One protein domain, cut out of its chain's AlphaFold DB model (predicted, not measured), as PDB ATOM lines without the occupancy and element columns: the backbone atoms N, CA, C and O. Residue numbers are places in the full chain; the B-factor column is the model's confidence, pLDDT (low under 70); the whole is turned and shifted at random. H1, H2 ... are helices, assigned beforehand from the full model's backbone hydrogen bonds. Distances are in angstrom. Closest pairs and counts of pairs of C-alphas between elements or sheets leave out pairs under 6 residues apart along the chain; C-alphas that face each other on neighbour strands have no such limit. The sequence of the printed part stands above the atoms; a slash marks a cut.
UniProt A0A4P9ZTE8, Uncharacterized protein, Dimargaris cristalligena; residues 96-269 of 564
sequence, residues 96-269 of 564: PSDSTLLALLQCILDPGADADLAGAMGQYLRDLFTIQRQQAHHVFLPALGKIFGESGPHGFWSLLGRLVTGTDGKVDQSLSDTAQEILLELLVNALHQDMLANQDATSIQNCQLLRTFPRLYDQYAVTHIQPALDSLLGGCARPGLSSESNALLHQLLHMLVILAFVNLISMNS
ATOM      1  N   PRO A  96       6.262  51.413 -32.164       90.12
ATOM      2  CA  PRO A  96       5.430  50.270 -31.826       90.12
ATOM      3  C   PRO A  96       4.365  50.674 -30.802       90.12
ATOM      4  O   PRO A  96       4.615  51.510 -29.929       90.12
ATOM      5  N   SER A  97       3.179  50.081 -30.895       90.12
ATOM      6  CA  SER A  97       2.114  50.328 -29.925       90.12
ATOM      7  C   SER A  97       2.524  49.900 -28.507       90.12
ATOM      8  O   SER A  97       3.383  49.035 -28.302       90.12
ATOM      9  N   ASP A  98       1.853  50.468 -27.502       85.81
ATOM     10  CA  ASP A  98       2.013  50.062 -26.104       85.81
ATOM     11  C   ASP A  98       1.815  48.552 -25.900       85.81
ATOM     12  O   ASP A  98       2.497  47.960 -25.066       85.81
ATOM     13  N   SER A  99       0.867  47.934 -26.620       87.25
ATOM     14  CA  SER A  99       0.586  46.494 -26.536       87.25
ATOM     15  C   SER A  99       1.740  45.669 -27.085       87.25
ATOM     16  O   SER A  99       2.172  44.733 -26.415       87.25
ATOM     17  N   THR A 100       2.290  46.062 -28.237       91.38
ATOM     18  CA  THR A 100       3.478  45.426 -28.815       91.38
ATOM     19  C   THR A 100       4.645  45.480 -27.828       91.38
ATOM     20  O   THR A 100       5.226  44.448 -27.497       91.38
ATOM     21  N   LEU A 101       4.974  46.666 -27.304       89.12
ATOM     22  CA  LEU A 101       6.112  46.832 -26.389       89.12
ATOM     23  C   LEU A 101       5.922  46.068 -25.081       89.12
ATOM     24  O   LEU A 101       6.871  45.478 -24.570       89.12
ATOM     25  N   LEU A 102       4.696  46.055 -24.559       86.38
ATOM     26  CA  LEU A 102       4.341  45.294 -23.371       86.38
ATOM     27  C   LEU A 102       4.585  43.798 -23.570       86.38
ATOM     28  O   LEU A 102       5.184  43.163 -22.708       86.38
ATOM     29  N   ALA A 103       4.140  43.245 -24.692       89.88
ATOM     30  CA  ALA A 103       4.255  41.822 -24.962       89.88
ATOM     31  C   ALA A 103       5.691  41.398 -25.320       89.88
ATOM     32  O   ALA A 103       6.131  40.342 -24.869       89.88
ATOM     33  N   LEU A 104       6.469  42.241 -26.014       90.44
ATOM     34  CA  LEU A 104       7.916  42.024 -26.171       90.44
ATOM     35  C   LEU A 104       8.617  41.991 -24.808       90.44
ATOM     36  O   LEU A 104       9.404  41.093 -24.522       90.44
ATOM     37  N   LEU A 105       8.289  42.939 -23.929       87.38
ATOM     38  CA  LEU A 105       8.864  42.992 -22.590       87.38
ATOM     39  C   LEU A 105       8.447  41.787 -21.735       87.38
ATOM     40  O   LEU A 105       9.270  41.244 -21.007       87.38
ATOM     41  N   GLN A 106       7.191  41.348 -21.834       86.88
ATOM     42  CA  GLN A 106       6.715  40.128 -21.181       86.88
ATOM     43  C   GLN A 106       7.448  38.886 -21.690       86.88
ATOM     44  O   GLN A 106       7.780  38.036 -20.874       86.88
ATOM     45  N   CYS A 107       7.748  38.806 -22.989       88.50
ATOM     46  CA  CYS A 107       8.524  37.705 -23.551       88.50
ATOM     47  C   CYS A 107       9.969  37.700 -23.031       88.50
ATOM     48  O   CYS A 107      10.436  36.663 -22.582       88.50
ATOM     49  N   ILE A 108      10.645  38.855 -22.963       87.94
ATOM     50  CA  ILE A 108      11.989  38.962 -22.352       87.94
ATOM     51  C   ILE A 108      11.977  38.526 -20.877       87.94
ATOM     52  O   ILE A 108      12.954  37.982 -20.365       87.94
ATOM     53  N   LEU A 109      10.879  38.808 -20.175       82.50
ATOM     54  CA  LEU A 109      10.698  38.482 -18.762       82.50
ATOM     55  C   LEU A 109      10.241  37.041 -18.513       82.50
ATOM     56  O   LEU A 109      10.238  36.613 -17.354       82.50
ATOM     57  N   ASP A 110       9.825  36.315 -19.550       83.25
ATOM     58  CA  ASP A 110       9.369  34.940 -19.425       83.25
ATOM     59  C   ASP A 110      10.588  34.013 -19.286       83.25
ATOM     60  O   ASP A 110      11.380  33.896 -20.222       83.25
ATOM     61  N   PRO A 111      10.767  33.320 -18.144       76.19
ATOM     62  CA  PRO A 111      11.871  32.379 -17.974       76.19
ATOM     63  C   PRO A 111      11.814  31.199 -18.956       76.19
ATOM     64  O   PRO A 111      12.803  30.473 -19.057       76.19
ATOM     65  N   GLY A 112      10.678  30.969 -19.625       83.25
ATOM     66  CA  GLY A 112      10.520  29.966 -20.674       83.25
ATOM     67  C   GLY A 112      10.807  30.467 -22.092       83.25
ATOM     68  O   GLY A 112      10.753  29.660 -23.020       83.25
ATOM     69  N   ALA A 113      11.088  31.761 -22.283       84.19
ATOM     70  CA  ALA A 113      11.412  32.300 -23.596       84.19
ATOM     71  C   ALA A 113      12.766  31.783 -24.103       84.19
ATOM     72  O   ALA A 113      13.694  31.521 -23.335       84.19
ATOM     73  N   ASP A 114      12.876  31.653 -25.425       88.38
ATOM     74  CA  ASP A 114      14.144  31.355 -26.083       88.38
ATOM     75  C   ASP A 114      15.148  32.491 -25.804       88.38
ATOM     76  O   ASP A 114      14.831  33.671 -25.974       88.38
ATOM     77  N   ALA A 115      16.346  32.144 -25.328       84.75
ATOM     78  CA  ALA A 115      17.343  33.121 -24.898       84.75
ATOM     79  C   ALA A 115      17.866  33.991 -26.054       84.75
ATOM     80  O   ALA A 115      18.155  35.171 -25.832       84.75
ATOM     81  N   ASP A 116      17.960  33.437 -27.268       87.88
ATOM     82  CA  ASP A 116      18.396  34.171 -28.457       87.88
ATOM     83  C   ASP A 116      17.307  35.161 -28.880       87.88
ATOM     84  O   ASP A 116      17.597  36.326 -29.165       87.88
ATOM     85  N   LEU A 117      16.042  34.731 -28.828       88.12
ATOM     86  CA  LEU A 117      14.888  35.593 -29.076       88.12
ATOM     87  C   LEU A 117      14.787  36.722 -28.040       88.12
ATOM     88  O   LEU A 117      14.648  37.887 -28.412       88.12
ATOM     89  N   ALA A 118      14.907  36.411 -26.748       86.06
ATOM     90  CA  ALA A 118      14.908  37.411 -25.682       86.06
ATOM     91  C   ALA A 118      16.071  38.408 -25.844       86.06
ATOM     92  O   ALA A 118      15.894  39.610 -25.638       86.06
ATOM     93  N   GLY A 119      17.244  37.927 -26.271       86.44
ATOM     94  CA  GLY A 119      18.389  38.767 -26.618       86.44
ATOM     95  C   GLY A 119      18.099  39.704 -27.793       86.44
ATOM     96  O   GLY A 119      18.341  40.906 -27.687       86.44
ATOM     97  N   ALA A 120      17.523  39.185 -28.882       89.56
ATOM     98  CA  ALA A 120      17.149  39.972 -30.057       89.56
ATOM     99  C   ALA A 120      16.088  41.034 -29.727       89.56
ATOM    100  O   ALA A 120      16.244  42.202 -30.084       89.56
ATOM    101  N   MET A 121      15.048  40.665 -28.973       89.69
ATOM    102  CA  MET A 121      14.044  41.618 -28.491       89.69
ATOM    103  C   MET A 121      14.644  42.686 -27.598       89.69
ATOM    104  O   MET A 121      14.292  43.860 -27.694       89.69
ATOM    105  N   GLY A 122      15.528  42.285 -26.691       86.50
ATOM    106  CA  GLY A 122      16.133  43.223 -25.775       86.50
ATOM    107  C   GLY A 122      17.047  44.216 -26.495       86.50
ATOM    108  O   GLY A 122      17.016  45.404 -26.179       86.50
ATOM    109  N   GLN A 123      17.784  43.760 -27.512       89.19
ATOM    110  CA  GLN A 123      18.564  44.636 -28.382       89.19
ATOM    111  C   GLN A 123      17.653  45.584 -29.175       89.19
ATOM    112  O   GLN A 123      17.916  46.784 -29.208       89.19
ATOM    113  N   TYR A 124      16.535  45.088 -29.712       89.94
ATOM    114  CA  TYR A 124      15.531  45.931 -30.366       89.94
ATOM    115  C   TYR A 124      15.004  47.029 -29.429       89.94
ATOM    116  O   TYR A 124      14.953  48.201 -29.801       89.94
ATOM    117  N   LEU A 125      14.649  46.679 -28.185       87.44
ATOM    118  CA  LEU A 125      14.219  47.662 -27.190       87.44
ATOM    119  C   LEU A 125      15.337  48.668 -26.891       87.44
ATOM    120  O   LEU A 125      15.073  49.866 -26.863       87.44
ATOM    121  N   ARG A 126      16.586  48.224 -26.719       84.88
ATOM    122  CA  ARG A 126      17.744  49.108 -26.504       84.88
ATOM    123  C   ARG A 126      17.911  50.117 -27.644       84.88
ATOM    124  O   ARG A 126      18.076  51.316 -27.394       84.88
ATOM    125  N   ASP A 127      17.804  49.659 -28.886       87.19
ATOM    126  CA  ASP A 127      17.912  50.513 -30.069       87.19
ATOM    127  C   ASP A 127      16.741  51.499 -30.148       87.19
ATOM    128  O   ASP A 127      16.949  52.702 -30.334       87.19
ATOM    129  N   LEU A 128      15.517  51.033 -29.881       84.44
ATOM    130  CA  LEU A 128      14.327  51.881 -29.805       84.44
ATOM    131  C   LEU A 128      14.484  52.984 -28.745       84.44
ATOM    132  O   LEU A 128      14.173  54.147 -29.003       84.44
ATOM    133  N   PHE A 129      15.021  52.652 -27.571       78.44
ATOM    134  CA  PHE A 129      15.291  53.611 -26.500       78.44
ATOM    135  C   PHE A 129      16.380  54.621 -26.844       78.44
ATOM    136  O   PHE A 129      16.315  55.778 -26.418       78.44
ATOM    137  N   THR A 130      17.372  54.194 -27.617       82.00
ATOM    138  CA  THR A 130      18.461  55.058 -28.065       82.00
ATOM    139  C   THR A 130      17.965  56.049 -29.118       82.00
ATOM    140  O   THR A 130      18.249  57.245 -29.023       82.00
ATOM    141  N   ILE A 131      17.173  55.577 -30.084       80.88
ATOM    142  CA  ILE A 131      16.663  56.382 -31.202       80.88
ATOM    143  C   ILE A 131      15.515  57.296 -30.753       80.88
ATOM    144  O   ILE A 131      15.472  58.471 -31.116       80.88
ATOM    145  N   GLN A 132      14.585  56.784 -29.943       77.25
ATOM    146  CA  GLN A 132      13.338  57.462 -29.578       77.25
ATOM    147  C   GLN A 132      13.260  57.791 -28.087       77.25
ATOM    148  O   GLN A 132      12.199  57.701 -27.475       77.25
ATOM    149  N   ARG A 133      14.375  58.220 -27.491       71.19
ATOM    150  CA  ARG A 133      14.537  58.404 -26.039       71.19
ATOM    151  C   ARG A 133      13.377  59.125 -25.333       71.19
ATOM    152  O   ARG A 133      12.992  58.733 -24.235       71.19
ATOM    153  N   GLN A 134      12.793  60.144 -25.969       69.75
ATOM    154  CA  GLN A 134      11.650  60.891 -25.425       69.75
ATOM    155  C   GLN A 134      10.305  60.163 -25.585       69.75
ATOM    156  O   GLN A 134       9.475  60.208 -24.680       69.75
ATOM    157  N   GLN A 135      10.070  59.486 -26.712       68.94
ATOM    158  CA  GLN A 135       8.803  58.790 -26.981       68.94
ATOM    159  C   GLN A 135       8.743  57.437 -26.267       68.94
ATOM    160  O   GLN A 135       7.723  57.111 -25.663       68.94
ATOM    161  N   ALA A 136       9.859  56.706 -26.245       65.69
ATOM    162  CA  ALA A 136       9.995  55.432 -25.550       65.69
ATOM    163  C   ALA A 136       9.647  55.566 -24.060       65.69
ATOM    164  O   ALA A 136       8.993  54.694 -23.502       65.69
ATOM    165  N   HIS A 137       9.981  56.693 -23.425       68.06
ATOM    166  CA  HIS A 137       9.624  56.958 -22.032       68.06
ATOM    167  C   HIS A 137       8.104  56.979 -21.791       68.06
ATOM    168  O   HIS A 137       7.613  56.376 -20.835       68.06
ATOM    169  N   HIS A 138       7.348  57.643 -22.673       69.62
ATOM    170  CA  HIS A 138       5.895  57.763 -22.548       69.62
ATOM    171  C   HIS A 138       5.154  56.448 -22.750       69.62
ATOM    172  O   HIS A 138       4.048  56.314 -22.236       69.62
ATOM    173  N   VAL A 139       5.752  55.494 -23.460       70.12
ATOM    174  CA  VAL A 139       5.147  54.183 -23.706       70.12
ATOM    175  C   VAL A 139       5.629  53.150 -22.693       70.12
ATOM    176  O   VAL A 139       4.844  52.377 -22.138       70.12
ATOM    177  N   PHE A 140       6.919  53.169 -22.379       74.44
ATOM    178  CA  PHE A 140       7.526  52.177 -21.514       74.44
ATOM    179  C   PHE A 140       7.112  52.322 -20.061       74.44
ATOM    180  O   PHE A 140       6.876  51.309 -19.412       74.44
ATOM    181  N   LEU A 141       6.975  53.543 -19.532       72.94
ATOM    182  CA  LEU A 141       6.525  53.704 -18.150       72.94
ATOM    183  C   LEU A 141       5.105  53.185 -17.923       72.94
ATOM    184  O   LEU A 141       4.909  52.464 -16.946       72.94
ATOM    185  N   PRO A 142       4.118  53.470 -18.791       72.81
ATOM    186  CA  PRO A 142       2.821  52.818 -18.707       72.81
ATOM    187  C   PRO A 142       2.875  51.318 -18.975       72.81
ATOM    188  O   PRO A 142       2.132  50.595 -18.323       72.81
ATOM    189  N   ALA A 143       3.720  50.830 -19.889       73.56
ATOM    190  CA  ALA A 143       3.860  49.395 -20.150       73.56
ATOM    191  C   ALA A 143       4.406  48.664 -18.919       73.56
ATOM    192  O   ALA A 143       3.750  47.764 -18.406       73.56
ATOM    193  N   LEU A 144       5.522  49.134 -18.356       72.94
ATOM    194  CA  LEU A 144       6.011  48.731 -17.041       72.94
ATOM    195  C   LEU A 144       4.898  48.848 -16.002       72.94
ATOM    196  O   LEU A 144       4.590  47.891 -15.311       72.94
ATOM    197  N   GLY A 145       4.223  49.991 -15.941       71.06
ATOM    198  CA  GLY A 145       3.098  50.234 -15.051       71.06
ATOM    199  C   GLY A 145       1.923  49.273 -15.245       71.06
ATOM    200  O   GLY A 145       1.214  49.048 -14.280       71.06
ATOM    201  N   LYS A 146       1.716  48.679 -16.427       75.31
ATOM    202  CA  LYS A 146       0.712  47.638 -16.707       75.31
ATOM    203  C   LYS A 146       1.220  46.258 -16.297       75.31
ATOM    204  O   LYS A 146       0.488  45.558 -15.608       75.31
ATOM    205  N   ILE A 147       2.478  45.915 -16.610       69.00
ATOM    206  CA  ILE A 147       3.146  44.702 -16.084       69.00
ATOM    207  C   ILE A 147       3.088  44.700 -14.559       69.00
ATOM    208  O   ILE A 147       2.827  43.681 -13.928       69.00
ATOM    209  N   PHE A 148       3.321  45.861 -13.957       67.25
ATOM    210  CA  PHE A 148       3.368  46.025 -12.515       67.25
ATOM    211  C   PHE A 148       2.006  46.337 -11.916       67.25
ATOM    212  O   PHE A 148       1.816  46.068 -10.738       67.25
ATOM    213  N   GLY A 149       1.066  46.877 -12.690       55.34
ATOM    214  CA  GLY A 149      -0.165  47.520 -12.224       55.34
ATOM    215  C   GLY A 149      -1.148  46.581 -11.553       55.34
ATOM    216  O   GLY A 149      -1.789  46.988 -10.587       55.34
ATOM    217  N   GLU A 150      -1.193  45.315 -11.965       57.41
ATOM    218  CA  GLU A 150      -1.961  44.286 -11.246       57.41
ATOM    219  C   GLU A 150      -1.400  44.019  -9.838       57.41
ATOM    220  O   GLU A 150      -2.124  43.649  -8.918       57.41
ATOM    221  N   SER A 151      -0.111  44.291  -9.643       56.19
ATOM    222  CA  SER A 151       0.628  44.138  -8.384       56.19
ATOM    223  C   SER A 151       1.003  45.472  -7.713       56.19
ATOM    224  O   SER A 151       1.635  45.484  -6.653       56.19
ATOM    225  N   GLY A 152       0.627  46.609  -8.304       69.62
ATOM    226  CA  GLY A 152       1.028  47.945  -7.870       69.62
ATOM    227  C   GLY A 152       2.556  48.148  -7.760       69.62
ATOM    228  O   GLY A 152       3.343  47.416  -8.366       69.62
ATOM    229  N   PRO A 153       3.024  49.114  -6.944       65.50
ATOM    230  CA  PRO A 153       4.456  49.342  -6.701       65.50
ATOM    231  C   PRO A 153       5.187  48.110  -6.133       65.50
ATOM    232  O   PRO A 153       6.409  48.029  -6.242       65.50
ATOM    233  N   HIS A 154       4.477  47.127  -5.560       70.56
ATOM    234  CA  HIS A 154       5.092  45.861  -5.144       70.56
ATOM    235  C   HIS A 154       5.599  45.042  -6.323       70.56
ATOM    236  O   HIS A 154       6.657  44.430  -6.204       70.56
ATOM    237  N   GLY A 155       4.874  45.040  -7.443       74.19
ATOM    238  CA  GLY A 155       5.271  44.329  -8.655       74.19
ATOM    239  C   GLY A 155       6.633  44.771  -9.157       74.19
ATOM    240  O   GLY A 155       7.496  43.937  -9.416       74.19
ATOM    241  N   PHE A 156       6.841  46.089  -9.194       77.12
ATOM    242  CA  PHE A 156       8.103  46.698  -9.595       77.12
ATOM    243  C   PHE A 156       9.259  46.273  -8.684       77.12
ATOM    244  O   PHE A 156      10.247  45.725  -9.160       77.12
ATOM    245  N   TRP A 157       9.136  46.480  -7.367       75.50
ATOM    246  CA  TRP A 157      10.215  46.167  -6.422       75.50
ATOM    247  C   TRP A 157      10.481  44.665  -6.311       75.50
ATOM    248  O   TRP A 157      11.629  44.253  -6.169       75.50
ATOM    249  N   SER A 158       9.439  43.840  -6.422       75.62
ATOM    250  CA  SER A 158       9.566  42.385  -6.488       75.62
ATOM    251  C   SER A 158      10.260  41.942  -7.774       75.62
ATOM    252  O   SER A 158      11.137  41.086  -7.726       75.62
ATOM    253  N   LEU A 159       9.925  42.533  -8.928       74.56
ATOM    254  CA  LEU A 159      10.640  42.252 -10.169       74.56
ATOM    255  C   LEU A 159      12.094  42.698 -10.069       74.56
ATOM    256  O   LEU A 159      12.967  41.901 -10.371       74.56
ATOM    257  N   LEU A 160      12.364  43.919  -9.612       76.12
ATOM    258  CA  LEU A 160      13.730  44.401  -9.440       76.12
ATOM    259  C   LEU A 160      14.511  43.491  -8.489       76.12
ATOM    260  O   LEU A 160      15.638  43.109  -8.779       76.12
ATOM    261  N   GLY A 161      13.876  43.067  -7.396       76.94
ATOM    262  CA  GLY A 161      14.431  42.075  -6.488       76.94
ATOM    263  C   GLY A 161      14.785  40.775  -7.206       76.94
ATOM    264  O   GLY A 161      15.925  40.324  -7.115       76.94
ATOM    265  N   ARG A 162      13.845  40.219  -7.980       75.12
ATOM    266  CA  ARG A 162      14.027  38.996  -8.777       75.12
ATOM    267  C   ARG A 162      15.102  39.127  -9.844       75.12
ATOM    268  O   ARG A 162      15.914  38.219  -9.961       75.12
ATOM    269  N   LEU A 163      15.143  40.247 -10.560       72.88
ATOM    270  CA  LEU A 163      16.149  40.530 -11.578       72.88
ATOM    271  C   LEU A 163      17.537  40.539 -10.970       72.88
ATOM    272  O   LEU A 163      18.446  39.929 -11.508       72.88
ATOM    273  N   VAL A 164      17.698  41.185  -9.820       73.06
ATOM    274  CA  VAL A 164      19.025  41.319  -9.231       73.06
ATOM    275  C   VAL A 164      19.472  40.034  -8.532       73.06
ATOM    276  O   VAL A 164      20.629  39.619  -8.631       73.06
ATOM    277  N   THR A 165      18.568  39.399  -7.790       71.31
ATOM    278  CA  THR A 165      18.899  38.178  -7.045       71.31
ATOM    279  C   THR A 165      18.883  36.932  -7.922       71.31
ATOM    280  O   THR A 165      19.423  35.909  -7.501       71.31
ATOM    281  N   GLY A 166      18.315  36.995  -9.133       67.19
ATOM    282  CA  GLY A 166      18.072  35.830  -9.992       67.19
ATOM    283  C   GLY A 166      17.361  34.705  -9.231       67.19
ATOM    284  O   GLY A 166      17.787  33.562  -9.319       67.19
ATOM    285  N   THR A 167      16.403  35.069  -8.366       49.50
ATOM    286  CA  THR A 167      16.051  34.411  -7.085       49.50
ATOM    287  C   THR A 167      16.274  32.892  -6.939       49.50
ATOM    288  O   THR A 167      15.758  32.069  -7.691       49.50
ATOM    289  N   ASP A 168      16.890  32.540  -5.804       43.09
ATOM    290  CA  ASP A 168      16.680  31.323  -5.000       43.09
ATOM    291  C   ASP A 168      17.045  29.954  -5.588       43.09
ATOM    292  O   ASP A 168      16.475  28.945  -5.182       43.09
ATOM    293  N   GLY A 169      18.018  29.862  -6.500       47.06
ATOM    294  CA  GLY A 169      18.603  28.566  -6.905       47.06
ATOM    295  C   GLY A 169      17.587  27.529  -7.419       47.06
ATOM    296  O   GLY A 169      17.886  26.336  -7.456       47.06
ATOM    297  N   LYS A 170      16.379  27.994  -7.753       42.59
ATOM    298  CA  LYS A 170      15.206  27.237  -8.196       42.59
ATOM    299  C   LYS A 170      14.423  27.974  -9.275       42.59
ATOM    300  O   LYS A 170      13.688  27.316  -9.998       42.59
ATOM    301  N   VAL A 171      14.548  29.300  -9.372       43.31
ATOM    302  CA  VAL A 171      14.250  29.972 -10.636       43.31
ATOM    303  C   VAL A 171      15.378  29.564 -11.567       43.31
ATOM    304  O   VAL A 171      16.551  29.712 -11.211       43.31
ATOM    305  N   ASP A 172      15.006  28.935 -12.679       44.47
ATOM    306  CA  ASP A 172      15.934  28.500 -13.710       44.47
ATOM    307  C   ASP A 172      16.941  29.621 -13.987       44.47
ATOM    308  O   ASP A 172      16.590  30.802 -14.025       44.47
ATOM    309  N   GLN A 173      18.206  29.261 -14.205       54.41
ATOM    310  CA  GLN A 173      19.253  30.160 -14.717       54.41
ATOM    311  C   GLN A 173      18.914  30.712 -16.125       54.41
ATOM    312  O   GLN A 173      19.811  31.076 -16.875       54.41
ATOM    313  N   SER A 174      17.640  30.695 -16.522       51.25
ATOM    314  CA  SER A 174      17.136  30.908 -17.869       51.25
ATOM    315  C   SER A 174      16.919  32.370 -18.215       51.25
ATOM    316  O   SER A 174      16.921  32.699 -19.397       51.25
ATOM    317  N   LEU A 175      16.789  33.262 -17.225       64.12
ATOM    318  CA  LEU A 175      16.933  34.690 -17.496       64.12
ATOM    319  C   LEU A 175      18.399  34.919 -17.853       64.12
ATOM    320  O   LEU A 175      19.266  34.939 -16.979       64.12
ATOM    321  N   SER A 176      18.660  35.003 -19.157       71.81
ATOM    322  CA  SER A 176      19.997  35.221 -19.685       71.81
ATOM    323  C   SER A 176      20.579  36.489 -19.062       71.81
ATOM    324  O   SER A 176      19.862  37.470 -18.837       71.81
ATOM    325  N   ASP A 177      21.889  36.492 -18.798       79.31
ATOM    326  CA  ASP A 177      22.594  37.689 -18.317       79.31
ATOM    327  C   ASP A 177      22.261  38.908 -19.201       79.31
ATOM    328  O   ASP A 177      22.097  40.023 -18.715       79.31
ATOM    329  N   THR A 178      22.049  38.662 -20.497       77.44
ATOM    330  CA  THR A 178      21.586  39.616 -21.506       77.44
ATOM    331  C   THR A 178      20.214  40.218 -21.188       77.44
ATOM    332  O   THR A 178      20.067  41.439 -21.204       77.44
ATOM    333  N   ALA A 179      19.208  39.403 -20.862       76.06
ATOM    334  CA  ALA A 179      17.879  39.897 -20.504       76.06
ATOM    335  C   ALA A 179      17.911  40.711 -19.200       76.06
ATOM    336  O   ALA A 179      17.295  41.777 -19.117       76.06
ATOM    337  N   GLN A 180      18.679  40.263 -18.200       82.19
ATOM    338  CA  GLN A 180      18.875  41.019 -16.962       82.19
ATOM    339  C   GLN A 180      19.535  42.380 -17.229       82.19
ATOM    340  O   GLN A 180      19.081  43.396 -16.699       82.19
ATOM    341  N   GLU A 181      20.587  42.406 -18.045       84.44
ATOM    342  CA  GLU A 181      21.314  43.623 -18.399       84.44
ATOM    343  C   GLU A 181      20.413  44.625 -19.121       84.44
ATOM    344  O   GLU A 181      20.341  45.787 -18.724       84.44
ATOM    345  N   ILE A 182      19.647  44.157 -20.106       80.75
ATOM    346  CA  ILE A 182      18.702  44.983 -20.860       80.75
ATOM    347  C   ILE A 182      17.646  45.563 -19.927       80.75
ATOM    348  O   ILE A 182      17.359  46.754 -19.977       80.75
ATOM    349  N   LEU A 183      17.091  44.767 -19.015       81.12
ATOM    350  CA  LEU A 183      16.094  45.260 -18.068       81.12
ATOM    351  C   LEU A 183      16.671  46.286 -17.092       81.12
ATOM    352  O   LEU A 183      16.012  47.286 -16.801       81.12
ATOM    353  N   LEU A 184      17.894  46.068 -16.605       85.81
ATOM    354  CA  LEU A 184      18.595  47.042 -15.771       85.81
ATOM    355  C   LEU A 184      18.848  48.339 -16.532       85.81
ATOM    356  O   LEU A 184      18.602  49.416 -15.995       85.81
ATOM    357  N   GLU A 185      19.287  48.247 -17.781       86.75
ATOM    358  CA  GLU A 185      19.543  49.397 -18.636       86.75
ATOM    359  C   GLU A 185      18.265  50.181 -18.919       86.75
ATOM    360  O   GLU A 185      18.229  51.399 -18.740       86.75
ATOM    361  N   LEU A 186      17.192  49.488 -19.293       81.44
ATOM    362  CA  LEU A 186      15.882  50.076 -19.530       81.44
ATOM    363  C   LEU A 186      15.362  50.791 -18.284       81.44
ATOM    364  O   LEU A 186      14.868  51.914 -18.369       81.44
ATOM    365  N   LEU A 187      15.512  50.179 -17.112       82.94
ATOM    366  CA  LEU A 187      15.080  50.749 -15.841       82.94
ATOM    367  C   LEU A 187      15.926  51.961 -15.439       82.94
ATOM    368  O   LEU A 187      15.387  52.968 -14.975       82.94
ATOM    369  N   VAL A 188      17.238  51.892 -15.664       87.12
ATOM    370  CA  VAL A 188      18.158  53.003 -15.425       87.12
ATOM    371  C   VAL A 188      17.841  54.176 -16.349       87.12
ATOM    372  O   VAL A 188      17.723  55.312 -15.889       87.12
ATOM    373  N   ASN A 189      17.652  53.907 -17.638       83.25
ATOM    374  CA  ASN A 189      17.306  54.911 -18.635       83.25
ATOM    375  C   ASN A 189      15.938  55.527 -18.360       83.25
ATOM    376  O   ASN A 189      15.802  56.745 -18.450       83.25
ATOM    377  N   ALA A 190      14.950  54.720 -17.977       80.38
ATOM    378  CA  ALA A 190      13.621  55.190 -17.623       80.38
ATOM    379  C   ALA A 190      13.654  56.119 -16.401       80.38
ATOM    380  O   ALA A 190      13.115  57.220 -16.462       80.38
ATOM    381  N   LEU A 191      14.351  55.736 -15.323       81.75
ATOM    382  CA  LEU A 191      14.525  56.595 -14.146       81.75
ATOM    383  C   LEU A 191      15.288  57.875 -14.477       81.75
ATOM    384  O   LEU A 191      14.895  58.955 -14.045       81.75
ATOM    385  N   HIS A 192      16.358  57.768 -15.261       83.50
ATOM    386  CA  HIS A 192      17.145  58.924 -15.660       83.50
ATOM    387  C   HIS A 192      16.322  59.894 -16.515       83.50
ATOM    388  O   HIS A 192      16.326  61.090 -16.244       83.50
ATOM    389  N   GLN A 193      15.582  59.397 -17.508       80.56
ATOM    390  CA  GLN A 193      14.694  60.220 -18.331       80.56
ATOM    391  C   GLN A 193      13.558  60.831 -17.514       80.56
ATOM    392  O   GLN A 193      13.275  62.008 -17.703       80.56
ATOM    393  N   ASP A 194      12.958  60.097 -16.576       78.12
ATOM    394  CA  ASP A 194      11.923  60.660 -15.705       78.12
ATOM    395  C   ASP A 194      12.501  61.770 -14.817       78.12
ATOM    396  O   ASP A 194      11.861  62.802 -14.625       78.12
ATOM    397  N   MET A 195      13.733  61.612 -14.321       78.12
ATOM    398  CA  MET A 195      14.438  62.672 -13.597       78.12
ATOM    399  C   MET A 195      14.700  63.891 -14.492       78.12
ATOM    400  O   MET A 195      14.423  65.004 -14.054       78.12
ATOM    401  N   LEU A 196      15.174  63.693 -15.731       79.06
ATOM    402  CA  LEU A 196      15.439  64.769 -16.700       79.06
ATOM    403  C   LEU A 196      14.159  65.508 -17.121       79.06
ATOM    404  O   LEU A 196      14.103  66.732 -17.079       79.06
ATOM    405  N   ALA A 197      13.105  64.777 -17.491       72.81
ATOM    406  CA  ALA A 197      11.834  65.339 -17.954       72.81
ATOM    407  C   ALA A 197      11.141  66.199 -16.885       72.81
ATOM    408  O   ALA A 197      10.322  67.059 -17.203       72.81
ATOM    409  N   ASN A 198      11.478  65.979 -15.612       69.19
ATOM    410  CA  ASN A 198      10.946  66.732 -14.486       69.19
ATOM    411  C   ASN A 198      11.943  67.750 -13.909       69.19
ATOM    412  O   ASN A 198      11.660  68.314 -12.854       69.19
ATOM    413  N   GLN A 199      13.054  68.033 -14.604       65.56
ATOM    414  CA  GLN A 199      13.988  69.112 -14.241       65.56
ATOM    415  C   GLN A 199      13.345  70.502 -14.354       65.56
ATOM    416  O   GLN A 199      13.588  71.359 -13.506       65.56
ATOM    417  N   ASP A 200      12.480  70.714 -15.353       58.59
ATOM    418  CA  ASP A 200      11.824  72.009 -15.596       58.59
ATOM    419  C   ASP A 200      10.568  72.227 -14.738       58.59
ATOM    420  O   ASP A 200      10.099  73.356 -14.552       58.59
ATOM    421  N   ALA A 201       9.994  71.152 -14.194       49.19
ATOM    422  CA  ALA A 201       8.835  71.251 -13.328       49.19
ATOM    423  C   ALA A 201       9.283  71.707 -11.933       49.19
ATOM    424  O   ALA A 201      10.120  71.076 -11.299       49.19
ATOM    425  N   THR A 202       8.643  72.744 -11.392       49.94
ATOM    426  CA  THR A 202       8.821  73.288 -10.024       49.94
ATOM    427  C   THR A 202       8.568  72.284  -8.882       49.94
ATOM    428  O   THR A 202       8.453  72.651  -7.713       49.94
ATOM    429  N   SER A 203       8.433  71.003  -9.202       54.28
ATOM    430  CA  SER A 203       8.159  69.920  -8.288       54.28
ATOM    431  C   SER A 203       8.601  68.611  -8.941       54.28
ATOM    432  O   SER A 203       7.852  68.014  -9.715       54.28
ATOM    433  N   ILE A 204       9.755  68.092  -8.523       54.59
ATOM    434  CA  ILE A 204      10.167  66.697  -8.756       54.59
ATOM    435  C   ILE A 204       9.097  65.677  -8.297       54.59
ATOM    436  O   ILE A 204       9.088  64.527  -8.724       54.59
ATOM    437  N   GLN A 205       8.081  66.103  -7.533       54.03
ATOM    438  CA  GLN A 205       6.870  65.308  -7.284       54.03
ATOM    439  C   GLN A 205       6.055  65.001  -8.564       54.03
ATOM    440  O   GLN A 205       5.008  64.362  -8.461       54.03
ATOM    441  N   ASN A 206       6.478  65.472  -9.745       55.34
ATOM    442  CA  ASN A 206       5.860  65.201 -11.044       55.34
ATOM    443  C   ASN A 206       6.471  64.017 -11.806       55.34
ATOM    444  O   ASN A 206       5.825  63.549 -12.742       55.34
ATOM    445  N   CYS A 207       7.623  63.500 -11.362       63.53
ATOM    446  CA  CYS A 207       8.202  62.253 -11.861       63.53
ATOM    447  C   CYS A 207       7.145  61.149 -11.916       63.53
ATOM    448  O   CYS A 207       6.555  60.801 -10.892       63.53
ATOM    449  N   GLN A 208       6.850  60.642 -13.113       66.44
ATOM    450  CA  GLN A 208       5.765  59.691 -13.335       66.44
ATOM    451  C   GLN A 208       6.085  58.339 -12.704       66.44
ATOM    452  O   GLN A 208       5.215  57.774 -12.038       66.44
ATOM    453  N   LEU A 209       7.344  57.888 -12.800       65.25
ATOM    454  CA  LEU A 209       7.831  56.713 -12.074       65.25
ATOM    455  C   LEU A 209       7.672  56.940 -10.569       65.25
ATOM    456  O   LEU A 209       7.060  56.134  -9.869       65.25
ATOM    457  N   LEU A 210       8.115  58.096 -10.071       63.56
ATOM    458  CA  LEU A 210       7.988  58.442  -8.650       63.56
ATOM    459  C   LEU A 210       6.556  58.661  -8.175       63.56
ATOM    460  O   LEU A 210       6.304  58.540  -6.986       63.56
ATOM    461  N   ARG A 211       5.607  58.947  -9.065       62.38
ATOM    462  CA  ARG A 211       4.178  59.015  -8.739       62.38
ATOM    463  C   ARG A 211       3.529  57.642  -8.720       62.38
ATOM    464  O   ARG A 211       2.669  57.411  -7.872       62.38
ATOM    465  N   THR A 212       3.956  56.728  -9.597       56.56
ATOM    466  CA  THR A 212       3.599  55.306  -9.479       56.56
ATOM    467  C   THR A 212       4.175  54.670  -8.212       56.56
ATOM    468  O   THR A 212       3.647  53.664  -7.741       56.56
ATOM    469  N   PHE A 213       5.188  55.294  -7.605       57.84
ATOM    470  CA  PHE A 213       5.653  55.016  -6.250       57.84
ATOM    471  C   PHE A 213       4.929  55.941  -5.254       57.84
ATOM    472  O   PHE A 213       5.465  56.993  -4.912       57.84
ATOM    473  N   PRO A 214       3.708  55.619  -4.769       50.03
ATOM    474  CA  PRO A 214       3.018  56.473  -3.803       50.03
ATOM    475  C   PRO A 214       3.991  56.797  -2.680       50.03
ATOM    476  O   PRO A 214       4.567  55.846  -2.151       50.03
ATOM    477  N   ARG A 215       4.201  58.105  -2.406       51.22
ATOM    478  CA  ARG A 215       5.138  58.649  -1.399       51.22
ATOM    479  C   ARG A 215       5.382  57.575  -0.365       51.22
ATOM    480  O   ARG A 215       4.464  57.288   0.405       51.22
ATOM    481  N   LEU A 216       6.529  56.905  -0.459       49.00
ATOM    482  CA  LEU A 216       6.792  55.698   0.308       49.00
ATOM    483  C   LEU A 216       6.957  56.153   1.758       49.00
ATOM    484  O   LEU A 216       8.054  56.438   2.227       49.00
ATOM    485  N   TYR A 217       5.825  56.335   2.439       51.78
ATOM    486  CA  TYR A 217       5.747  56.626   3.855       51.78
ATOM    487  C   TYR A 217       6.511  55.516   4.570       51.78
ATOM    488  O   TYR A 217       6.470  54.366   4.129       51.78
ATOM    489  N   ASP A 218       7.199  55.862   5.659       56.72
ATOM    490  CA  ASP A 218       8.211  55.018   6.312       56.72
ATOM    491  C   ASP A 218       7.806  53.537   6.480       56.72
ATOM    492  O   ASP A 218       8.651  52.658   6.382       56.72
ATOM    493  N   GLN A 219       6.520  53.224   6.677       58.38
ATOM    494  CA  GLN A 219       6.046  51.837   6.771       58.38
ATOM    495  C   GLN A 219       6.034  51.072   5.437       58.38
ATOM    496  O   GLN A 219       6.399  49.902   5.420       58.38
ATOM    497  N   TYR A 220       5.647  51.711   4.330       62.25
ATOM    498  CA  TYR A 220       5.580  51.087   3.000       62.25
ATOM    499  C   TYR A 220       6.963  50.977   2.353       62.25
ATOM    500  O   TYR A 220       7.264  50.024   1.634       62.25
ATOM    501  N   ALA A 221       7.822  51.959   2.638       63.31
ATOM    502  CA  ALA A 221       9.204  51.959   2.196       63.31
ATOM    503  C   ALA A 221       9.966  50.748   2.754       63.31
ATOM    504  O   ALA A 221      10.612  50.004   2.016       63.31
ATOM    505  N   VAL A 222       9.824  50.503   4.057       63.56
ATOM    506  CA  VAL A 222      10.560  49.450   4.761       63.56
ATOM    507  C   VAL A 222      10.129  48.046   4.338       63.56
ATOM    508  O   VAL A 222      10.971  47.162   4.284       63.56
ATOM    509  N   THR A 223       8.863  47.792   4.009       69.50
ATOM    510  CA  THR A 223       8.435  46.425   3.664       69.50
ATOM    511  C   THR A 223       8.752  46.019   2.224       69.50
ATOM    512  O   THR A 223       8.846  44.824   1.953       69.50
ATOM    513  N   HIS A 224       8.948  46.971   1.303       67.94
ATOM    514  CA  HIS A 224       9.057  46.661  -0.135       67.94
ATOM    515  C   HIS A 224      10.282  47.236  -0.823       67.94
ATOM    516  O   HIS A 224      10.842  46.575  -1.693       67.94
ATOM    517  N   ILE A 225      10.739  48.420  -0.414       70.44
ATOM    518  CA  ILE A 225      12.017  48.932  -0.901       70.44
ATOM    519  C   ILE A 225      13.143  48.138  -0.246       70.44
ATOM    520  O   ILE A 225      14.102  47.814  -0.925       70.44
ATOM    521  N   GLN A 226      13.024  47.765   1.035       77.25
ATOM    522  CA  GLN A 226      14.080  47.024   1.733       77.25
ATOM    523  C   GLN A 226      14.455  45.711   1.027       77.25
ATOM    524  O   GLN A 226      15.637  45.553   0.755       77.25
ATOM    525  N   PRO A 227      13.530  44.795   0.662       77.19
ATOM    526  CA  PRO A 227      13.916  43.568  -0.036       77.19
ATOM    527  C   PRO A 227      14.525  43.843  -1.411       77.19
ATOM    528  O   PRO A 227      15.455  43.151  -1.814       77.19
ATOM    529  N   ALA A 228      14.039  44.861  -2.124       75.06
ATOM    530  CA  ALA A 228      14.585  45.234  -3.422       75.06
ATOM    531  C   ALA A 228      15.954  45.913  -3.310       75.06
ATOM    532  O   ALA A 228      16.813  45.667  -4.141       75.06
ATOM    533  N   LEU A 229      16.193  46.714  -2.271       79.12
ATOM    534  CA  LEU A 229      17.498  47.284  -1.950       79.12
ATOM    535  C   LEU A 229      18.467  46.205  -1.494       79.12
ATOM    536  O   LEU A 229      19.588  46.169  -1.977       79.12
ATOM    537  N   ASP A 230      18.038  45.307  -0.614       79.56
ATOM    538  CA  ASP A 230      18.836  44.162  -0.189       79.56
ATOM    539  C   ASP A 230      19.194  43.285  -1.398       79.56
ATOM    540  O   ASP A 230      20.321  42.806  -1.498       79.56
ATOM    541  N   SER A 231      18.265  43.145  -2.350       81.31
ATOM    542  CA  SER A 231      18.489  42.475  -3.630       81.31
ATOM    543  C   SER A 231      19.476  43.237  -4.507       81.31
ATOM    544  O   SER A 231      20.468  42.649  -4.908       81.31
ATOM    545  N   LEU A 232      19.256  44.536  -4.747       81.00
ATOM    546  CA  LEU A 232      20.131  45.434  -5.515       81.00
ATOM    547  C   LEU A 232      21.568  45.382  -5.006       81.00
ATOM    548  O   LEU A 232      22.503  45.096  -5.747       81.00
ATOM    549  N   LEU A 233      21.716  45.615  -3.709       82.06
ATOM    550  CA  LEU A 233      22.990  45.609  -3.021       82.06
ATOM    551  C   LEU A 233      23.603  44.199  -3.038       82.06
ATOM    552  O   LEU A 233      24.795  44.039  -3.297       82.06
ATOM    553  N   GLY A 234      22.800  43.157  -2.800       80.19
ATOM    554  CA  GLY A 234      23.218  41.759  -2.933       80.19
ATOM    555  C   GLY A 234      23.749  41.435  -4.331       80.19
ATOM    556  O   GLY A 234      24.776  40.771  -4.449       80.19
ATOM    557  N   GLY A 235      23.113  41.981  -5.370       79.31
ATOM    558  CA  GLY A 235      23.566  41.921  -6.754       79.31
ATOM    559  C   GLY A 235      24.912  42.578  -6.961       79.31
ATOM    560  O   GLY A 235      25.809  41.922  -7.463       79.31
ATOM    561  N   CYS A 236      25.114  43.814  -6.496       78.50
ATOM    562  CA  CYS A 236      26.414  44.492  -6.621       78.50
ATOM    563  C   CYS A 236      27.583  43.688  -6.012       78.50
ATOM    564  O   CYS A 236      28.738  43.872  -6.393       78.50
ATOM    565  N   ALA A 237      27.298  42.804  -5.050       75.62
ATOM    566  CA  ALA A 237      28.280  41.922  -4.422       75.62
ATOM    567  C   ALA A 237      28.390  40.528  -5.073       75.62
ATOM    568  O   ALA A 237      29.262  39.747  -4.686       75.62
ATOM    569  N   ARG A 238      27.508  40.179  -6.017       79.75
ATOM    570  CA  ARG A 238      27.423  38.834  -6.589       79.75
ATOM    571  C   ARG A 238      28.590  38.591  -7.558       79.75
ATOM    572  O   ARG A 238      28.720  39.307  -8.551       79.75
ATOM    573  N   PRO A 239      29.429  37.566  -7.323       76.69
ATOM    574  CA  PRO A 239      30.418  37.157  -8.309       76.69
ATOM    575  C   PRO A 239      29.703  36.561  -9.531       76.69
ATOM    576  O   PRO A 239      28.803  35.737  -9.376       76.69
ATOM    577  N   GLY A 240      30.106  36.974 -10.735       81.38
ATOM    578  CA  GLY A 240      29.590  36.437 -12.000       81.38
ATOM    579  C   GLY A 240      28.665  37.361 -12.792       81.38
ATOM    580  O   GLY A 240      28.366  37.034 -13.929       81.38
ATOM    581  N   LEU A 241      28.259  38.517 -12.253       80.94
ATOM    582  CA  LEU A 241      27.579  39.528 -13.071       80.94
ATOM    583  C   LEU A 241      28.522  40.094 -14.135       80.94
ATOM    584  O   LEU A 241      29.710  40.310 -13.862       80.94
ATOM    585  N   SER A 242      27.974  40.396 -15.318       86.75
ATOM    586  CA  SER A 242      28.702  41.147 -16.341       86.75
ATOM    587  C   SER A 242      29.174  42.486 -15.758       86.75
ATOM    588  O   SER A 242      28.535  43.080 -14.879       86.75
ATOM    589  N   SER A 243      30.326  42.979 -16.221       86.19
ATOM    590  CA  SER A 243      30.829  44.291 -15.793       86.19
ATOM    591  C   SER A 243      29.829  45.411 -16.086       86.19
ATOM    592  O   SER A 243      29.767  46.386 -15.339       86.19
ATOM    593  N   GLU A 244      29.038  45.248 -17.146       86.50
ATOM    594  CA  GLU A 244      28.000  46.177 -17.582       86.50
ATOM    595  C   GLU A 244      26.776  46.140 -16.664       86.50
ATOM    596  O   GLU A 244      26.396  47.175 -16.121       86.50
ATOM    597  N   SER A 245      26.255  44.950 -16.346       85.69
ATOM    598  CA  SER A 245      25.199  44.784 -15.339       85.69
ATOM    599  C   SER A 245      25.598  45.392 -13.994       85.69
ATOM    600  O   SER A 245      24.801  46.076 -13.352       85.69
ATOM    601  N   ASN A 246      26.853  45.205 -13.573       84.75
ATOM    602  CA  ASN A 246      27.346  45.808 -12.338       84.75
ATOM    603  C   ASN A 246      27.383  47.347 -12.428       84.75
ATOM    604  O   ASN A 246      26.941  48.033 -11.506       84.75
ATOM    605  N   ALA A 247      27.842  47.911 -13.550       86.19
ATOM    606  CA  ALA A 247      27.824  49.357 -13.771       86.19
ATOM    607  C   ALA A 247      26.396  49.934 -13.737       86.19
ATOM    608  O   ALA A 247      26.164  50.955 -13.082       86.19
ATOM    609  N   LEU A 248      25.430  49.251 -14.358       86.75
ATOM    610  CA  LEU A 248      24.015  49.630 -14.353       86.75
ATOM    611  C   LEU A 248      23.404  49.561 -12.948       86.75
ATOM    612  O   LEU A 248      22.704  50.487 -12.536       86.75
ATOM    613  N   LEU A 249      23.720  48.523 -12.165       86.31
ATOM    614  CA  LEU A 249      23.300  48.422 -10.761       86.31
ATOM    615  C   LEU A 249      23.855  49.569  -9.912       86.31
ATOM    616  O   LEU A 249      23.123  50.170  -9.121       86.31
ATOM    617  N   HIS A 250      25.130  49.913 -10.094       84.00
ATOM    618  CA  HIS A 250      25.742  51.061  -9.429       84.00
ATOM    619  C   HIS A 250      25.062  52.379  -9.822       84.00
ATOM    620  O   HIS A 250      24.764  53.203  -8.954       84.00
ATOM    621  N   GLN A 251      24.759  52.573 -11.108       86.94
ATOM    622  CA  GLN A 251      24.048  53.757 -11.591       86.94
ATOM    623  C   GLN A 251      22.628  53.847 -11.022       86.94
ATOM    624  O   GLN A 251      22.196  54.919 -10.592       86.94
ATOM    625  N   LEU A 252      21.919  52.722 -10.953       87.19
ATOM    626  CA  LEU A 252      20.606  52.639 -10.330       87.19
ATOM    627  C   LEU A 252      20.660  53.019  -8.849       87.19
ATOM    628  O   LEU A 252      19.860  53.826  -8.377       87.19
ATOM    629  N   LEU A 253      21.646  52.492  -8.125       85.81
ATOM    630  CA  LEU A 253      21.851  52.798  -6.717       85.81
ATOM    631  C   LEU A 253      22.147  54.288  -6.495       85.81
ATOM    632  O   LEU A 253      21.596  54.882  -5.570       85.81
ATOM    633  N   HIS A 254      22.929  54.926  -7.370       83.38
ATOM    634  CA  HIS A 254      23.126  56.378  -7.323       83.38
ATOM    635  C   HIS A 254      21.827  57.152  -7.484       83.38
ATOM    636  O   HIS A 254      21.582  58.082  -6.716       83.38
ATOM    637  N   MET A 255      20.993  56.775  -8.454       85.50
ATOM    638  CA  MET A 255      19.705  57.434  -8.653       85.50
ATOM    639  C   MET A 255      18.823  57.282  -7.417       85.50
ATOM    640  O   MET A 255      18.288  58.277  -6.942       85.50
ATOM    641  N   LEU A 256      18.758  56.095  -6.807       84.25
ATOM    642  CA  LEU A 256      18.017  55.892  -5.556       84.25
ATOM    643  C   LEU A 256      18.533  56.778  -4.414       84.25
ATOM    644  O   LEU A 256      17.730  57.342  -3.671       84.25
ATOM    645  N   VAL A 257      19.851  56.954  -4.292       84.06
ATOM    646  CA  VAL A 257      20.437  57.859  -3.293       84.06
ATOM    647  C   VAL A 257      20.071  59.317  -3.589       84.06
ATOM    648  O   VAL A 257      19.660  60.029  -2.675       84.06
ATOM    649  N   ILE A 258      20.146  59.764  -4.848       83.19
ATOM    650  CA  ILE A 258      19.732  61.121  -5.244       83.19
ATOM    651  C   ILE A 258      18.254  61.349  -4.901       83.19
ATOM    652  O   ILE A 258      17.908  62.352  -4.279       83.19
ATOM    653  N   LEU A 259      17.387  60.386  -5.218       81.62
ATOM    654  CA  LEU A 259      15.963  60.438  -4.888       81.62
ATOM    655  C   LEU A 259      15.720  60.540  -3.372       81.62
ATOM    656  O   LEU A 259      14.803  61.234  -2.931       81.62
ATOM    657  N   ALA A 260      16.564  59.901  -2.563       81.62
ATOM    658  CA  ALA A 260      16.540  60.028  -1.109       81.62
ATOM    659  C   ALA A 260      16.918  61.428  -0.627       81.62
ATOM    660  O   ALA A 260      16.257  61.986   0.247       81.62
ATOM    661  N   PHE A 261      17.968  62.013  -1.209       79.69
ATOM    662  CA  PHE A 261      18.428  63.363  -0.873       79.69
ATOM    663  C   PHE A 261      17.390  64.432  -1.197       79.69
ATOM    664  O   PHE A 261      17.234  65.395  -0.448       79.69
ATOM    665  N   VAL A 262      16.628  64.227  -2.268       78.56
ATOM    666  CA  VAL A 262      15.517  65.103  -2.655       78.56
ATOM    667  C   VAL A 262      14.243  64.812  -1.827       78.56
ATOM    668  O   VAL A 262      13.197  65.419  -2.040       78.56
ATOM    669  N   ASN A 263      14.321  63.939  -0.812       78.75
ATOM    670  CA  ASN A 263      13.217  63.524   0.067       78.75
ATOM    671  C   ASN A 263      12.040  62.852  -0.665       78.75
ATOM    672  O   ASN A 263      10.893  62.940  -0.220       78.75
ATOM    673  N   LEU A 264      12.302  62.174  -1.781       75.31
ATOM    674  CA  LEU A 264      11.292  61.387  -2.507       75.31
ATOM    675  C   LEU A 264      11.235  59.956  -1.978       75.31
ATOM    676  O   LEU A 264      10.177  59.332  -1.964       75.31
ATOM    677  N   ILE A 265      12.378  59.473  -1.493       77.44
ATOM    678  CA  ILE A 265      12.511  58.248  -0.714       77.44
ATOM    679  C   ILE A 265      12.958  58.652   0.693       77.44
ATOM    680  O   ILE A 265      13.814  59.518   0.861       77.44
ATOM    681  N   SER A 266      12.378  58.041   1.726       79.44
ATOM    682  CA  SER A 266      12.816  58.277   3.104       79.44
ATOM    683  C   SER A 266      14.275  57.843   3.270       79.44
ATOM    684  O   SER A 266      14.606  56.675   3.065       79.44
ATOM    685  N   MET A 267      15.145  58.765   3.696       77.56
ATOM    686  CA  MET A 267      16.557  58.471   3.972       77.56
ATOM    687  C   MET A 267      16.736  57.304   4.947       77.56
ATOM    688  O   MET A 267      17.619  56.471   4.764       77.56
ATOM    689  N   ASN A 268      15.859  57.175   5.945       76.69
ATOM    690  CA  ASN A 268      15.908  56.061   6.896       76.69
ATOM    691  C   ASN A 268      15.701  54.700   6.214       76.69
ATOM    692  O   ASN A 268      16.292  53.706   6.637       76.69
ATOM    693  N   SER A 269      14.907  54.680   5.142       76.50
ATOM    694  CA  SER A 269      14.613  53.480   4.354       76.50
ATOM    695  C   SER A 269      15.758  53.077   3.427       76.50
ATOM    696  O   SER A 269      15.743  51.969   2.915       76.50
TER     697      SER A 269
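Overview. This is residues 96 to 269 of the 564 residues of an uncharacterized protein of Dimargaris cristalligena (UniProt A0A4P9ZTE8). Picture a rounded ball of helices with the longest, H5, running through its middle; H2 and H8 run side by side with H5, and H3 crosses it. H4 and H7 lie side by side and, with H5 and H8, make an up-and-down bundle, each helix running against the one before it, loose where H4 is only close to H5; H1 packs on H2 and H3. The printed part has 174 residues with eight named helices, H1 to H8 in order, and no named strand: the class is all helix. It is compact, with a radius of gyration of the C-alphas of 15.5 A, and spans 43 by 35 by 31 A.

Arrangement. Begin with H1, residues 98 to 109, and H2, residues 115 to 131, a helical hairpin at a steep tilt of 44 degrees; residues 104 to 108 alone touch H2, and the closest C-alphas are those of Ile 108 and Ala 118, 4.7 A apart. Next comes the hub, H3, residues 133 to 149, which touches H1 at a steep tilt of 67 degrees, closest at C-alphas 102 and 143, 5.2 A. H2 and H3 only just touch, with 3 pairs of C-alphas within 8 A, and only at the corner. H4, residues 152 to 165, touches H3 with residues 152 to 156 alone, about perpendicular at 80 degrees, closest at C-alphas 148 and 155, 4.6 A. In H5, residues 177 to 197, residues 178 to 186 alone touch H2 at a shallow tilt of 20 degrees, closest at C-alphas 122 and 182, 5.8 A. H6, residues 208 to 212, only just touches H3, with 3 pairs of C-alphas within 8 A, closest at C-alphas 141 and 209, 6.9 A. H7, residues 218 to 236, has a kink of 43 degrees near residue 225 and touches H4 at a shallow tilt of 23 degrees, the same way, closest at C-alphas 161 and 228, 4.4 A. H8, residues 243 to 261, forms a helical hairpin with H7 and touches H5 at a shallow tilt of 31 degrees, closest at C-alphas 181 and 245, 5.1 A. In H1, H2, H5, H6 and H8 every O i to N i+4 pair is within hydrogen-bond range; in H3 10 of 13 are, in H4 9 of 10 and in H7 10 of 15.

Along the chain. Find C-alpha 98 at (2.013, 50.062, -26.104), where H1 begins. H5 runs 29.7 A from C-alpha 177 at (22.594, 37.689, -18.317), H8 27.2 A, H7 24.7 A and H2 24.1 A; H8 ends at C-alpha 261, (18.428, 63.363, -0.873).

Size, cuts and confidence. Look for the two farthest C-alphas at Lys 170 and Thr 202, 46.5 A apart. The printed part has no cut, and the link from H4 to H5 is long. Mean pLDDT of the printed part is 75.0, with residues 134 to 138, 147 to 153, 166 to 175 and 198 to 224 under 70.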